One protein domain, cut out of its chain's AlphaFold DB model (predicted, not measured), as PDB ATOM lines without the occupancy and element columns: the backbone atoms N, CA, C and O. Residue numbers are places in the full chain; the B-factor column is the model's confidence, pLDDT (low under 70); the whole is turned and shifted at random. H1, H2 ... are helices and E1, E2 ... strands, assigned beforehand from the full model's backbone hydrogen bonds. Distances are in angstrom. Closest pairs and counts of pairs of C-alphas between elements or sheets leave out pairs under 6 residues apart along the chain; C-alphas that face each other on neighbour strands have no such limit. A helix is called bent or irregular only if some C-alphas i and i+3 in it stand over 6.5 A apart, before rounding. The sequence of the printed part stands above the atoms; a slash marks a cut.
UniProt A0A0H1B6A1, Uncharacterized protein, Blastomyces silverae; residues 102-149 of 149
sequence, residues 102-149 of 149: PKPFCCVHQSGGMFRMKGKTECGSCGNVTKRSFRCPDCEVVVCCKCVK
ATOM      1  N   PRO A 102     -53.184 -13.935 -13.153       57.12
ATOM      2  CA  PRO A 102     -52.859 -12.520 -13.136       57.12
ATOM      3  C   PRO A 102     -53.048 -11.984 -14.552       57.12
ATOM      4  O   PRO A 102     -52.612 -12.629 -15.514       57.12
ATOM      5  N   LYS A 103     -53.763 -10.852 -14.671       58.09
ATOM      6  CA  LYS A 103     -54.002 -10.160 -15.947       58.09
ATOM      7  C   LYS A 103     -52.736 -10.277 -16.792       58.09
ATOM      8  O   LYS A 103     -51.673  -9.921 -16.274       58.09
ATOM      9  N   PRO A 104     -52.815 -10.814 -18.026       57.81
ATOM     10  CA  PRO A 104     -51.627 -11.129 -18.797       57.81
ATOM     11  C   PRO A 104     -50.758  -9.883 -18.871       57.81
ATOM     12  O   PRO A 104     -51.158  -8.874 -19.448       57.81
ATOM     13  N   PHE A 105     -49.599  -9.949 -18.218       59.00
ATOM     14  CA  PHE A 105     -48.662  -8.844 -18.170       59.00
ATOM     15  C   PHE A 105     -48.034  -8.742 -19.562       59.00
ATOM     16  O   PHE A 105     -47.076  -9.444 -19.895       59.00
ATOM     17  N   CYS A 106     -48.643  -7.939 -20.431       62.06
ATOM     18  CA  CYS A 106     -48.069  -7.571 -21.711       62.06
ATOM     19  C   CYS A 106     -47.262  -6.289 -21.520       62.06
ATOM     20  O   CYS A 106     -47.742  -5.280 -21.010       62.06
ATOM     21  N   CYS A 107     -45.995  -6.337 -21.914       69.00
ATOM     22  CA  CYS A 107     -45.216  -5.121 -22.052       69.00
ATOM     23  C   CYS A 107     -45.776  -4.322 -23.236       69.00
ATOM     24  O   CYS A 107     -45.978  -4.886 -24.311       69.00
ATOM     25  N   VAL A 108     -46.011  -3.021 -23.046       68.62
ATOM     26  CA  VAL A 108     -46.573  -2.121 -24.074       68.62
ATOM     27  C   VAL A 108     -45.691  -2.068 -25.332       68.62
ATOM     28  O   VAL A 108     -46.176  -1.845 -26.433       68.62
ATOM     29  N   HIS A 109     -44.402  -2.378 -25.176       71.38
ATOM     30  CA  HIS A 109     -43.405  -2.466 -26.241       71.38
ATOM     31  C   HIS A 109     -43.440  -3.789 -27.037       71.38
ATOM     32  O   HIS A 109     -42.486  -4.089 -27.748       71.38
ATOM     33  N   GLN A 110     -44.494  -4.617 -26.944       61.84
ATOM     34  CA  GLN A 110     -44.612  -5.829 -27.785       61.84
ATOM     35  C   GLN A 110     -44.489  -5.520 -29.290       61.84
ATOM     36  O   GLN A 110     -44.002  -6.357 -30.049       61.84
ATOM     37  N   SER A 111     -44.840  -4.301 -29.707       61.91
ATOM     38  CA  SER A 111     -44.660  -3.783 -31.068       61.91
ATOM     39  C   SER A 111     -43.204  -3.449 -31.440       61.91
ATOM     40  O   SER A 111     -42.886  -3.422 -32.626       61.91
ATOM     41  N   GLY A 112     -42.307  -3.243 -30.467       63.59
ATOM     42  CA  GLY A 112     -40.907  -2.825 -30.660       63.59
ATOM     43  C   GLY A 112     -39.934  -3.935 -31.082       63.59
ATOM     44  O   GLY A 112     -38.743  -3.691 -31.243       63.59
ATOM     45  N   GLY A 113     -40.431  -5.157 -31.294       70.56
ATOM     46  CA  GLY A 113     -39.614  -6.321 -31.627       70.56
ATOM     47  C   GLY A 113     -39.026  -6.986 -30.381       70.56
ATOM     48  O   GLY A 113     -38.382  -6.365 -29.541       70.56
ATOM     49  N   MET A 114     -39.250  -8.294 -30.246       81.12
ATOM     50  CA  MET A 114     -38.813  -9.051 -29.072       81.12
ATOM     51  C   MET A 114     -37.638  -9.978 -29.395       81.12
ATOM     52  O   MET A 114     -37.623 -10.665 -30.419       81.12
ATOM     53  N   PHE A 115     -36.675 -10.081 -28.479       85.25
ATOM     54  CA  PHE A 115     -35.511 -10.948 -28.633       85.25
ATOM     55  C   PHE A 115     -35.812 -12.363 -28.173       85.25
ATOM     56  O   PHE A 115     -36.177 -12.606 -27.025       85.25
ATOM     57  N   ARG A 116     -35.605 -13.341 -29.053       88.38
ATOM     58  CA  ARG A 116     -35.777 -14.746 -28.689       88.38
ATOM     59  C   ARG A 116     -34.685 -15.198 -27.718       88.38
ATOM     60  O   ARG A 116     -33.503 -15.208 -28.056       88.38
ATOM     61  N   MET A 117     -35.100 -15.679 -26.552       87.19
ATOM     62  CA  MET A 117     -34.206 -16.214 -25.530       87.19
ATOM     63  C   MET A 117     -33.837 -17.674 -25.824       87.19
ATOM     64  O   MET A 117     -34.629 -18.459 -26.360       87.19
ATOM     65  N   LYS A 118     -32.606 -18.052 -25.462       87.56
ATOM     66  CA  LYS A 118     -32.144 -19.446 -25.448       87.56
ATOM     67  C   LYS A 118     -32.259 -19.996 -24.029       87.56
ATOM     68  O   LYS A 118     -31.880 -19.326 -23.080       87.56
ATOM     69  N   GLY A 119     -32.692 -21.248 -23.904       88.12
ATOM     70  CA  GLY A 119     -32.831 -21.917 -22.608       88.12
ATOM     71  C   GLY A 119     -34.280 -22.001 -22.146       88.12
ATOM     72  O   GLY A 119     -35.199 -21.741 -22.918       88.12
ATOM     73  N   LYS A 120     -34.477 -22.465 -20.911       90.69
ATOM     74  CA  LYS A 120     -35.787 -22.500 -20.261       90.69
ATOM     75  C   LYS A 120     -35.906 -21.272 -19.368       90.69
ATOM     76  O   LYS A 120     -35.051 -21.086 -18.509       90.69
ATOM     77  N   THR A 121     -36.958 -20.491 -19.553       89.88
ATOM     78  CA  THR A 121     -37.236 -19.309 -18.730       89.88
ATOM     79  C   THR A 121     -38.722 -19.253 -18.424       89.88
ATOM     80  O   THR A 121     -39.546 -19.716 -19.221       89.88
ATOM     81  N   GLU A 122     -39.052 -18.720 -17.257       89.38
ATOM     82  CA  GLU A 122     -40.423 -18.474 -16.839       89.38
ATOM     83  C   GLU A 122     -41.053 -17.331 -17.642       89.38
ATOM     84  O   GLU A 122     -40.402 -16.344 -17.984       89.38
ATOM     85  N   CYS A 123     -42.321 -17.497 -18.003       87.62
ATOM     86  CA  CYS A 123     -43.100 -16.465 -18.664       87.62
ATOM     87  C   CYS A 123     -43.740 -15.549 -17.620       87.62
ATOM     88  O   CYS A 123     -44.620 -15.997 -16.893       87.62
ATOM     89  N   GLY A 124     -43.420 -14.255 -17.637       82.38
ATOM     90  CA  GLY A 124     -44.006 -13.269 -16.721       82.38
ATOM     91  C   GLY A 124     -45.523 -13.081 -16.861       82.38
ATOM     92  O   GLY A 124     -46.152 -12.540 -15.966       82.38
ATOM     93  N   SER A 125     -46.132 -13.553 -17.958       82.19
ATOM     94  CA  SER A 125     -47.584 -13.468 -18.171       82.19
ATOM     95  C   SER A 125     -48.362 -14.717 -17.744       82.19
ATOM     96  O   SER A 125     -49.529 -14.580 -17.407       82.19
ATOM     97  N   CYS A 126     -47.792 -15.924 -17.820       83.25
ATOM     98  CA  CYS A 126     -48.526 -17.160 -17.493       83.25
ATOM     99  C   CYS A 126     -47.802 -18.081 -16.505       83.25
ATOM    100  O   CYS A 126     -48.237 -19.214 -16.324       83.25
ATOM    101  N   GLY A 127     -46.663 -17.661 -15.943       84.06
ATOM    102  CA  GLY A 127     -45.850 -18.436 -14.992       84.06
ATOM    103  C   GLY A 127     -45.225 -19.715 -15.563       84.06
ATOM    104  O   GLY A 127     -44.481 -20.424 -14.895       84.06
ATOM    105  N   ASN A 128     -45.504 -20.059 -16.823       87.25
ATOM    106  CA  ASN A 128     -45.009 -21.301 -17.396       87.25
ATOM    107  C   ASN A 128     -43.529 -21.191 -17.763       87.25
ATOM    108  O   ASN A 128     -43.109 -20.276 -18.477       87.25
ATOM    109  N   VAL A 129     -42.750 -22.200 -17.376       89.69
ATOM    110  CA  VAL A 129     -41.363 -22.360 -17.819       89.69
ATOM    111  C   VAL A 129     -41.344 -22.901 -19.247       89.69
ATOM    112  O   VAL A 129     -41.717 -24.047 -19.509       89.69
ATOM    113  N   THR A 130     -40.874 -22.093 -20.197       89.25
ATOM    114  CA  THR A 130     -40.874 -22.452 -21.622       89.25
ATOM    115  C   THR A 130     -39.477 -22.387 -22.230       89.25
ATOM    116  O   THR A 130     -38.630 -21.605 -21.811       89.25
ATOM    117  N   LYS A 131     -39.227 -23.220 -23.251       90.75
ATOM    118  CA  LYS A 131     -37.980 -23.187 -24.046       90.75
ATOM    119  C   LYS A 131     -37.969 -22.099 -25.125       90.75
ATOM    120  O   LYS A 131     -36.961 -21.901 -25.799       90.75
ATOM    121  N   ARG A 132     -39.136 -21.524 -25.413       87.56
ATOM    122  CA  ARG A 132     -39.354 -20.542 -26.476       87.56
ATOM    123  C   ARG A 132     -39.996 -19.322 -25.838       87.56
ATOM    124  O   ARG A 132     -41.218 -19.181 -25.849       87.56
ATOM    125  N   SER A 133     -39.138 -18.492 -25.272       89.44
ATOM    126  CA  SER A 133     -39.498 -17.214 -24.686       89.44
ATOM    127  C   SER A 133     -38.843 -16.066 -25.444       89.44
ATOM    128  O   SER A 133     -37.873 -16.249 -26.188       89.44
ATOM    129  N   PHE A 134     -39.418 -14.887 -25.273       88.25
ATOM    130  CA  PHE A 134     -39.019 -13.644 -25.894       88.25
ATOM    131  C   PHE A 134     -38.850 -12.594 -24.809       88.25
ATOM    132  O   PHE A 134     -39.707 -12.488 -23.935       88.25
ATOM    133  N   ARG A 135     -37.753 -11.845 -24.862       86.94
ATOM    134  CA  ARG A 135     -37.450 -10.739 -23.962       86.94
ATOM    135  C   ARG A 135     -37.657  -9.428 -24.706       86.94
ATOM    136  O   ARG A 135     -37.143  -9.267 -25.812       86.94
ATOM    137  N   CYS A 136     -38.405  -8.514 -24.114       84.50
ATOM    138  CA  CYS A 136     -38.472  -7.150 -24.615       84.50
ATOM    139  C   CYS A 136     -37.174  -6.398 -24.256       84.50
ATOM    140  O   CYS A 136     -36.731  -6.531 -23.116       84.50
ATOM    141  N   PRO A 137     -36.556  -5.639 -25.176       82.31
ATOM    142  CA  PRO A 137     -35.364  -4.851 -24.858       82.31
ATOM    143  C   PRO A 137     -35.631  -3.715 -23.866       82.31
ATOM    144  O   PRO A 137     -34.781  -3.453 -23.026       82.31
ATOM    145  N   ASP A 138     -36.804  -3.084 -23.931       80.75
ATOM    146  CA  ASP A 138     -37.072  -1.844 -23.189       80.75
ATOM    147  C   ASP A 138     -37.479  -2.095 -21.735       80.75
ATOM    148  O   ASP A 138     -37.111  -1.361 -20.826       80.75
ATOM    149  N   CYS A 139     -38.269  -3.144 -21.509       80.75
ATOM    150  CA  CYS A 139     -38.843  -3.468 -20.201       80.75
ATOM    151  C   CYS A 139     -38.261  -4.764 -19.614       80.75
ATOM    152  O   CYS A 139     -38.689  -5.199 -18.552       80.75
ATOM    153  N   GLU A 140     -37.357  -5.436 -20.338       79.75
ATOM    154  CA  GLU A 140     -36.741  -6.726 -19.986       79.75
ATOM    155  C   GLU A 140     -37.711  -7.887 -19.693       79.75
ATOM    156  O   GLU A 140     -37.276  -8.997 -19.369       79.75
ATOM    157  N   VAL A 141     -39.017  -7.668 -19.860       84.44
ATOM    158  CA  VAL A 141     -40.073  -8.645 -19.599       84.44
ATOM    159  C   VAL A 141     -39.921  -9.841 -20.531       84.44
ATOM    160  O   VAL A 141     -39.758  -9.688 -21.746       84.44
ATOM    161  N   VAL A 142     -40.032 -11.040 -19.955       87.56
ATOM    162  CA  VAL A 142     -39.957 -12.310 -20.680       87.56
ATOM    163  C   VAL A 142     -41.346 -12.928 -20.837       87.56
ATOM    164  O   VAL A 142     -42.027 -13.233 -19.860       87.56
ATOM    165  N   VAL A 143     -41.758 -13.189 -22.075       87.38
ATOM    166  CA  VAL A 143     -43.042 -13.829 -22.408       87.38
ATOM    167  C   VAL A 143     -42.842 -15.047 -23.302       87.38
ATOM    168  O   VAL A 143     -41.895 -15.123 -24.080       87.38
ATOM    169  N   CYS A 144     -43.716 -16.047 -23.192       87.88
ATOM    170  CA  CYS A 144     -43.664 -17.221 -24.059       87.88
ATOM    171  C   CYS A 144     -44.376 -16.975 -25.391       87.88
ATOM    172  O   CYS A 144     -45.237 -16.107 -25.493       87.88
ATOM    173  N   CYS A 145     -44.088 -17.806 -26.395       83.44
ATOM    174  CA  CYS A 145     -44.712 -17.707 -27.720       83.44
ATOM    175  C   CYS A 145     -46.248 -17.787 -27.735       83.44
ATOM    176  O   CYS A 145     -46.844 -17.411 -28.729       83.44
ATOM    177  N   LYS A 146     -46.886 -18.310 -26.678       83.56
ATOM    178  CA  LYS A 146     -48.354 -18.354 -26.557       83.56
ATOM    179  C   LYS A 146     -48.947 -17.063 -25.980       83.56
ATOM    180  O   LYS A 146     -50.143 -16.844 -26.108       83.56
ATOM    181  N   CYS A 147     -48.125 -16.261 -25.304       80.31
ATOM    182  CA  CYS A 147     -48.522 -15.009 -24.656       80.31
ATOM    183  C   CYS A 147     -48.138 -13.769 -25.479       80.31
ATOM    184  O   CYS A 147     -48.556 -12.669 -25.133       80.31
ATOM    185  N   VAL A 148     -47.334 -13.936 -26.532       74.69
ATOM    186  CA  VAL A 148     -47.135 -12.912 -27.566       74.69
ATOM    187  C   VAL A 148     -48.373 -12.959 -28.464       74.69
ATOM    188  O   VAL A 148     -48.635 -14.014 -29.046       74.69
ATOM    189  N   LYS A 149     -49.161 -11.880 -28.498       65.88
ATOM    190  CA  LYS A 149     -50.310 -11.724 -29.401       65.88
ATOM    191  C   LYS A 149     -49.906 -10.902 -30.612       65.88
ATOM    192  O   LYS A 149     -49.111  -9.959 -30.416       65.88
TER     193      LYS A 149
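Overview. This is residues 102 to 149 of the 149 residues of an uncharacterized protein of Blastomyces silverae (UniProt A0A0H1B6A1). Little regular structure is here: a small hairpin of two short strands, E1 and E2, sits amid loops, and the long loop 113 to 132 runs beside E1 and folds back on itself. Short pairings tie residues 115 to 116 to 134 to 135 of E1, and 121 to 122 to 129 to 130, both antiparallel. The 48 printed residues, mixed in class with 11 in named elements, run H1, E1, E2; the whole is compact, radius of gyration of the C-alphas 9.4 A, spanning 24 by 22 by 16 A.

Along the chain. Find C-alpha 108 at (-46.573, -2.121, -24.074), where H1, residues 108 to 112, begins; it is irregular, C-alphas 108 and 111 being 7.4 A apart. Further on, E1 holds residues 133 to 135, 6.8 A long. E2, residues 142 to 144, 7.0 A long, ends at (-43.664, -17.221, -24.059).

Arrangement. Look at the hairpin E1 and E2, antiparallel at 151 degrees: N 134 and O 143 are within hydrogen-bond range at 2.8 A. H1 and E2 are apart. In H1, 0 of 1 O i to N i+4 pairs and 1 of 2 O i to N i+3 pairs are within range.

Size, cuts and confidence. The C-alphas of Lys 103 and Lys 118, the two farthest apart, are 25.6 A apart. The printed part has no cut; H1 to E1 is a long link. Confidence is under 70 at residues 102 to 108, 110 to 112 and 149.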